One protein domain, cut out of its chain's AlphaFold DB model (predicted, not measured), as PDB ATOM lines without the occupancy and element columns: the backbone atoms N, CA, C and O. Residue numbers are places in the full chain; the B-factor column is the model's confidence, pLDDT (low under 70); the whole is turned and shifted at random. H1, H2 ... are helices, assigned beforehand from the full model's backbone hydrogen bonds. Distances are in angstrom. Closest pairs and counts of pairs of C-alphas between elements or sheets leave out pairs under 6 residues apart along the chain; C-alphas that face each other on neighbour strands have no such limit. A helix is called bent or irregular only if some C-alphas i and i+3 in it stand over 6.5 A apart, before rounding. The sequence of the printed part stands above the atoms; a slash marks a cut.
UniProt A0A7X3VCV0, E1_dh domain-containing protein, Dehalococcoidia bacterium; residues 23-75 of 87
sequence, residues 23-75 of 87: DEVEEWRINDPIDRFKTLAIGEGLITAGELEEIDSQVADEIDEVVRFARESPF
ATOM      1  N   ASP A  23       9.342  29.594  12.051       92.50
ATOM      2  CA  ASP A  23       7.944  29.204  12.248       92.50
ATOM      3  C   ASP A  23       7.751  28.432  13.563       92.50
ATOM      4  O   ASP A  23       6.784  28.681  14.277       92.50
ATOM      5  N   GLU A  24       8.703  27.570  13.943       90.25
ATOM      6  CA  GLU A  24       8.667  26.862  15.230       90.25
ATOM      7  C   GLU A  24       8.698  27.855  16.401       90.25
ATOM      8  O   GLU A  24       7.907  27.750  17.335       90.25
ATOM      9  N   VAL A  25       9.565  28.870  16.337       91.75
ATOM     10  CA  VAL A  25       9.661  29.900  17.384       91.75
ATOM     11  C   VAL A  25       8.351  30.683  17.510       91.75
ATOM     12  O   VAL A  25       7.892  30.943  18.622       91.75
ATOM     13  N   GLU A  26       7.715  31.032  16.391       92.00
ATOM     14  CA  GLU A  26       6.425  31.730  16.402       92.00
ATOM     15  C   GLU A  26       5.281  30.848  16.940       92.00
ATOM     16  O   GLU A  26       4.433  31.337  17.688       92.00
ATOM     17  N   GLU A  27       5.272  29.541  16.654       93.31
ATOM     18  CA  GLU A  27       4.316  28.603  17.264       93.31
ATOM     19  C   GLU A  27       4.446  28.560  18.796       93.31
ATOM     20  O   GLU A  27       3.443  28.520  19.523       93.31
ATOM     21  N   TRP A  28       5.677  28.612  19.309       93.50
ATOM     22  CA  TRP A  28       5.932  28.678  20.747       93.50
ATOM     23  C   TRP A  28       5.551  30.027  21.360       93.50
ATOM     24  O   TRP A  28       5.024  30.038  22.473       93.50
ATOM     25  N   ARG A  29       5.712  31.141  20.640       92.06
ATOM     26  CA  ARG A  29       5.279  32.473  21.104       92.06
ATOM     27  C   ARG A  29       3.784  32.577  21.353       92.06
ATOM     28  O   ARG A  29       3.370  33.233  22.299       92.06
ATOM     29  N   ILE A  30       2.956  31.878  20.574       92.56
ATOM     30  CA  ILE A  30       1.507  31.800  20.848       92.56
ATOM     31  C   ILE A  30       1.239  31.199  22.242       92.56
ATOM     32  O   ILE A  30       0.206  31.455  22.861       92.56
ATOM     33  N   ASN A  31       2.176  30.400  22.756       92.31
ATOM     34  CA  ASN A  31       2.111  29.773  24.068       92.31
ATOM     35  C   ASN A  31       2.871  30.541  25.161       92.31
ATOM     36  O   ASN A  31       3.168  29.933  26.193       92.31
ATOM     37  N   ASP A  32       3.147  31.838  24.974       95.50
ATOM     38  CA  ASP A  32       3.871  32.658  25.949       95.50
ATOM     39  C   ASP A  32       3.264  32.510  27.366       95.50
ATOM     40  O   ASP A  32       2.059  32.728  27.573       95.50
ATOM     41  N   PRO A  33       4.062  32.092  28.369       95.50
ATOM     42  CA  PRO A  33       3.571  31.886  29.726       95.50
ATOM     43  C   PRO A  33       3.053  33.172  30.385       95.50
ATOM     44  O   PRO A  33       2.142  33.087  31.212       95.50
ATOM     45  N   ILE A  34       3.594  34.341  30.033       95.75
ATOM     46  CA  ILE A  34       3.170  35.644  30.550       95.75
ATOM     47  C   ILE A  34       1.766  35.955  30.041       95.75
ATOM     48  O   ILE A  34       0.877  36.202  30.854       95.75
ATOM     49  N   ASP A  35       1.519  35.862  28.735       95.44
ATOM     50  CA  ASP A  35       0.200  36.161  28.157       95.44
ATOM     51  C   ASP A  35      -0.878  35.181  28.639       95.44
ATOM     52  O   ASP A  35      -2.009  35.567  28.973       95.44
ATOM     53  N   ARG A  36      -0.512  33.899  28.759       95.69
ATOM     54  CA  ARG A  36      -1.387  32.866  29.329       95.69
ATOM     55  C   ARG A  36      -1.744  33.170  30.779       95.69
ATOM     56  O   ARG A  36      -2.907  33.033  31.162       95.69
ATOM     57  N   PHE A  37      -0.768  33.586  31.581       96.75
ATOM     58  CA  PHE A  37      -1.008  33.947  32.971       96.75
ATOM     59  C   PHE A  37      -1.807  35.247  33.100       96.75
ATOM     60  O   PHE A  37      -2.739  35.279  33.898       96.75
ATOM     61  N   LYS A  38      -1.531  36.277  32.284       96.62
ATOM     62  CA  LYS A  38      -2.322  37.523  32.234       96.62
ATOM     63  C   LYS A  38      -3.800  37.210  31.978       96.62
ATOM     64  O   LYS A  38      -4.668  37.660  32.723       96.62
ATOM     65  N   THR A  39      -4.085  36.360  30.989       96.56
ATOM     66  CA  THR A  39      -5.455  35.930  30.660       96.56
ATOM     67  C   THR A  39      -6.129  35.207  31.828       96.56
ATOM     68  O   THR A  39      -7.268  35.522  32.176       96.56
ATOM     69  N   LEU A  40      -5.428  34.257  32.455       97.56
ATOM     70  CA  LEU A  40      -5.927  33.523  33.619       97.56
ATOM     71  C   LEU A  40      -6.206  34.466  34.799       97.56
ATOM     72  O   LEU A  40      -7.285  34.421  35.380       97.56
ATOM     73  N   ALA A  41      -5.253  35.332  35.141       97.56
ATOM     74  CA  ALA A  41      -5.345  36.219  36.293       97.56
ATOM     75  C   ALA A  41      -6.495  37.229  36.160       97.56
ATOM     76  O   ALA A  41      -7.200  37.467  37.139       97.56
ATOM     77  N   ILE A  42      -6.736  37.760  34.955       97.38
ATOM     78  CA  ILE A  42      -7.911  38.599  34.678       97.38
ATOM     79  C   ILE A  42      -9.200  37.777  34.790       97.38
ATOM     80  O   ILE A  42     -10.161  38.223  35.416       97.38
ATOM     81  N   GLY A  43      -9.232  36.579  34.195       97.69
ATOM     82  CA  GLY A  43     -10.411  35.706  34.206       97.69
ATOM     83  C   GLY A  43     -10.849  35.288  35.613       97.69
ATOM     84  O   GLY A  43     -12.044  35.224  35.891       97.69
ATOM     85  N   GLU A  44      -9.886  35.075  36.508       98.00
ATOM     86  CA  GLU A  44     -10.109  34.747  37.922       98.00
ATOM     87  C   GLU A  44     -10.294  35.996  38.810       98.00
ATOM     88  O   GLU A  44     -10.491  35.878  40.020       98.00
ATOM     89  N   GLY A  45     -10.231  37.205  38.237       97.12
ATOM     90  CA  GLY A  45     -10.380  38.464  38.973       97.12
ATOM     91  C   GLY A  45      -9.250  38.749  39.970       97.12
ATOM     92  O   GLY A  45      -9.458  39.494  40.925       97.12
ATOM     93  N   LEU A  46      -8.072  38.151  39.771       97.81
ATOM     94  CA  LEU A  46      -6.881  38.363  40.604       97.81
ATOM     95  C   LEU A  46      -6.202  39.704  40.315       97.81
ATOM     96  O   LEU A  46      -5.493  40.227  41.170       97.81
ATOM     97  N   ILE A  47      -6.388  40.217  39.100       97.38
ATOM     98  CA  ILE A  47      -5.836  41.484  38.634       97.38
ATOM     99  C   ILE A  47      -6.722  42.060  37.532       97.38
ATOM    100  O   ILE A  47      -7.362  41.326  36.775       97.38
ATOM    101  N   THR A  48      -6.757  43.378  37.420       97.44
ATOM    102  CA  THR A  48      -7.432  44.082  36.332       97.44
ATOM    103  C   THR A  48      -6.480  44.384  35.176       97.44
ATOM    104  O   THR A  48      -5.261  44.417  35.327       97.44
ATOM    105  N   ALA A  49      -7.039  44.662  33.995       95.38
ATOM    106  CA  ALA A  49      -6.240  45.102  32.851       95.38
ATOM    107  C   ALA A  49      -5.483  46.418  33.127       95.38
ATOM    108  O   ALA A  49      -4.357  46.569  32.670       95.38
ATOM    109  N   GLY A  50      -6.075  47.338  33.903       97.62
ATOM    110  CA  GLY A  50      -5.426  48.603  34.265       97.62
ATOM    111  C   GLY A  50      -4.238  48.412  35.209       97.62
ATOM    112  O   GLY A  50      -3.203  49.034  35.012       97.62
ATOM    113  N   GLU A  51      -4.350  47.508  36.184       97.62
ATOM    114  CA  GLU A  51      -3.228  47.160  37.071       97.62
ATOM    115  C   GLU A  51      -2.087  46.469  36.309       97.62
ATOM    116  O   GLU A  51      -0.921  46.695  36.612       97.62
ATOM    117  N   LEU A  52      -2.398  45.654  35.292       96.81
ATOM    118  CA  LEU A  52      -1.376  45.069  34.417       96.81
ATOM    119  C   LEU A  52      -0.634  46.126  33.595       96.81
ATOM    120  O   LEU A  52       0.587  46.057  33.493       96.81
ATOM    121  N   GLU A  53      -1.353  47.098  33.032       96.81
ATOM    122  CA  GLU A  53      -0.746  48.208  32.288       96.81
ATOM    123  C   GLU A  53       0.140  49.072  33.197       96.81
ATOM    124  O   GLU A  53       1.235  49.476  32.803       96.81
ATOM    125  N   GLU A  54      -0.288  49.297  34.441       98.19
ATOM    126  CA  GLU A  54       0.516  50.000  35.438       98.19
ATOM    127  C   GLU A  54       1.812  49.241  35.766       98.19
ATOM    128  O   GLU A  54       2.879  49.854  35.798       98.19
ATOM    129  N   ILE A  55       1.754  47.916  35.939       97.88
ATOM    130  CA  ILE A  55       2.951  47.083  36.144       97.88
ATOM    131  C   ILE A  55       3.882  47.158  34.930       97.88
ATOM    132  O   ILE A  55       5.084  47.359  35.101       97.88
ATOM    133  N   ASP A  56       3.346  47.019  33.713       97.31
ATOM    134  CA  ASP A  56       4.143  47.077  32.484       97.31
ATOM    135  C   ASP A  56       4.865  48.445  32.370       97.31
ATOM    136  O   ASP A  56       6.049  48.492  32.030       97.31
ATOM    137  N   SER A  57       4.198  49.550  32.738       98.31
ATOM    138  CA  SER A  57       4.808  50.890  32.784       98.31
ATOM    139  C   SER A  57       5.893  51.011  33.856       98.31
ATOM    140  O   SER A  57       6.967  51.537  33.573       98.31
ATOM    141  N   GLN A  58       5.640  50.526  35.075       98.62
ATOM    142  CA  GLN A  58       6.616  50.589  36.170       98.62
ATOM    143  C   GLN A  58       7.895  49.817  35.828       98.62
ATOM    144  O   GLN A  58       8.998  50.305  36.070       98.62
ATOM    145  N   VAL A  59       7.756  48.634  35.222       98.44
ATOM    146  CA  VAL A  59       8.898  47.821  34.779       98.44
ATOM    147  C   VAL A  59       9.670  48.521  33.658       98.44
ATOM    148  O   VAL A  59      10.900  48.472  33.646       98.44
ATOM    149  N   ALA A  60       8.984  49.186  32.725       98.25
ATOM    150  CA  ALA A  60       9.646  49.951  31.670       98.25
ATOM    151  C   ALA A  60      10.488  51.104  32.244       98.25
ATOM    152  O   ALA A  60      11.661  51.236  31.891       98.25
ATOM    153  N   ASP A  61       9.921  51.871  33.179       98.56
ATOM    154  CA  ASP A  61      10.621  52.968  33.855       98.56
ATOM    155  C   ASP A  61      11.840  52.461  34.653       98.56
ATOM    156  O   ASP A  61      12.918  53.060  34.594       98.56
ATOM    157  N   GLU A  62      11.702  51.329  35.354       98.69
ATOM    158  CA  GLU A  62      12.804  50.692  36.088       98.69
ATOM    159  C   GLU A  62      13.936  50.259  35.144       98.69
ATOM    160  O   GLU A  62      15.111  50.531  35.405       98.69
ATOM    161  N   ILE A  63      13.604  49.621  34.015       98.62
ATOM    162  CA  ILE A  63      14.596  49.202  33.017       98.62
ATOM    163  C   ILE A  63      15.344  50.417  32.463       98.62
ATOM    164  O   ILE A  63      16.572  50.372  32.350       98.62
ATOM    165  N   ASP A  64      14.642  51.502  32.143       98.44
ATOM    166  CA  ASP A  64      15.259  52.721  31.622       98.44
ATOM    167  C   ASP A  64      16.219  53.355  32.638       98.44
ATOM    168  O   ASP A  64      17.331  53.769  32.280       98.44
ATOM    169  N   GLU A  65      15.841  53.383  33.917       98.50
ATOM    170  CA  GLU A  65      16.714  53.846  34.993       98.50
ATOM    171  C   GLU A  65      17.963  52.967  35.135       98.50
ATOM    172  O   GLU A  65      19.082  53.493  35.184       98.50
ATOM    173  N   VAL A  66      17.801  51.641  35.136       98.44
ATOM    174  CA  VAL A  66      18.912  50.684  35.244       98.44
ATOM    175  C   VAL A  66      19.855  50.793  34.047       98.44
ATOM    176  O   VAL A  66      21.078  50.799  34.214       98.44
ATOM    177  N   VAL A  67      19.320  50.928  32.830       98.44
ATOM    178  CA  VAL A  67      20.122  51.099  31.611       98.44
ATOM    179  C   VAL A  67      20.890  52.418  31.645       98.44
ATOM    180  O   VAL A  67      22.069  52.441  31.276       98.44
ATOM    181  N   ARG A  68      20.263  53.510  32.098       98.25
ATOM    182  CA  ARG A  68      20.942  54.800  32.282       98.25
ATOM    183  C   ARG A  68      22.082  54.670  33.287       98.25
ATOM    184  O   ARG A  68      23.214  55.008  32.950       98.25
ATOM    185  N   PHE A  69      21.810  54.105  34.461       98.38
ATOM    186  CA  PHE A  69      22.821  53.874  35.489       98.38
ATOM    187  C   PHE A  69      23.999  53.048  34.957       98.38
ATOM    188  O   PHE A  69      25.153  53.437  35.131       98.38
ATOM    189  N   ALA A  70      23.734  51.948  34.249       97.81
ATOM    190  CA  ALA A  70      24.776  51.088  33.691       97.81
ATOM    191  C   ALA A  70      25.652  51.804  32.647       97.81
ATOM    192  O   ALA A  70      26.845  51.522  32.551       97.81
ATOM    193  N   ARG A  71      25.083  52.732  31.866       97.12
ATOM    194  CA  ARG A  71      25.815  53.513  30.852       97.12
ATOM    195  C   ARG A  71      26.610  54.676  31.436       97.12
ATOM    196  O   ARG A  71      27.652  55.022  30.890       97.12
ATOM    197  N   GLU A  72      26.093  55.302  32.487       98.00
ATOM    198  CA  GLU A  72      26.716  56.456  33.147       98.00
ATOM    199  C   GLU A  72      27.735  56.046  34.215       98.00
ATOM    200  O   GLU A  72      28.557  56.865  34.632       98.00
ATOM    201  N   SER A  73      27.700  54.785  34.650       97.81
ATOM    202  CA  SER A  73      28.661  54.243  35.604       97.81
ATOM    203  C   SER A  73      30.088  54.355  35.057       97.81
ATOM    204  O   SER A  73      30.336  53.993  33.902       97.81
ATOM    205  N   PRO A  74      31.047  54.843  35.863       96.25
ATOM    206  CA  PRO A  74      32.433  54.922  35.435       96.25
ATOM    207  C   PRO A  74      32.991  53.520  35.179       96.25
ATOM    208  O   PRO A  74      32.577  52.537  35.800       96.25
ATOM    209  N   PHE A  75      33.969  53.436  34.280       95.75
ATOM    210  CA  PHE A  75      34.760  52.220  34.144       95.75
ATOM    211  C   PHE A  75      35.502  51.917  35.455       95.75
ATOM    212  O   PHE A  75      35.854  52.852  36.177       95.75
TER     213      PHE A  75
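AT A GLANCE: This is residues 23 to 75 of the 87 residues of the protein "E1_dh domain-containing protein" of Dehalococcoidia bacterium (UniProt A0A7X3VCV0). The model is an open, lopsided V of helices: a short arm, H2, and a much longer arm, H3, come close together near the link that joins them and draw away from each other beyond it. At the far end of the short arm, a still shorter helix, H1, sticks out on its own, and H3 makes most of the longest axis. The printed part has 53 residues with three named helices, in the order H1, H2, H3, and no named strand; the class is all helix. The whole is extended, with a radius of gyration of the C-alphas of 16.1 A, and its outline is flat, with spans of 46 by 32 by 11 A.

HOW THE PARTS SIT: H1, residues 23 to 29, touches no helix. A tight link of 3 residues joins it to H2, residues 33 to 43, yet H1 and H2 are apart, with no C-alpha of the one within 8 A of the other. Another tight link, of 5 residues, leads from H2 to H3, residues 49 to 72. H2 and H3 are close but not clearly touching, with 2 pairs of C-alphas within 8 A. Their closest C-alphas are those of Ile 42 and Ala 49, 7.0 A apart. The two helices run opposite ways at a shallow tilt of 34 degrees, only just short of steep, and their centres are 20.3 A apart. H1 and H3 are apart. In H1, H2 and H3 every O i to N i+4 pair is within hydrogen-bond range.

IN THESE COORDINATES: H1 begins at Asp 23, whose C-alpha is at (7.944, 29.204, 12.248), and ends at Arg 29; it is 9.8 A long from first to last C-alpha. H2 runs from Pro 33, with its C-alpha at (3.571, 31.886, 29.726), to Gly 43, and is 15.2 A long. H3, the longest helix with 24 residues, runs from Ala 49, C-alpha at (-6.240, 45.102, 32.851), to Glu 72, C-alpha at (26.716, 56.456, 33.147), a length of 34.9 A. No helix is bent or irregular.

THE WHOLE: The two C-alphas farthest apart are those of Glu 44 and Phe 75, at 48.3 A. The C-alphas of the first and last printed residues, Asp 23 and Phe 75, are 41.6 A apart. Residues 23 to 37 stand free, of which 23 to 29 belong to H1 and 33 to 37 to H2; residues 53 to 75 also stand free, of which 53 to 72 belong to H3. The printed part has no cut and no long link. The mean pLDDT of the printed part is 96.5, and no printed residue is under 70.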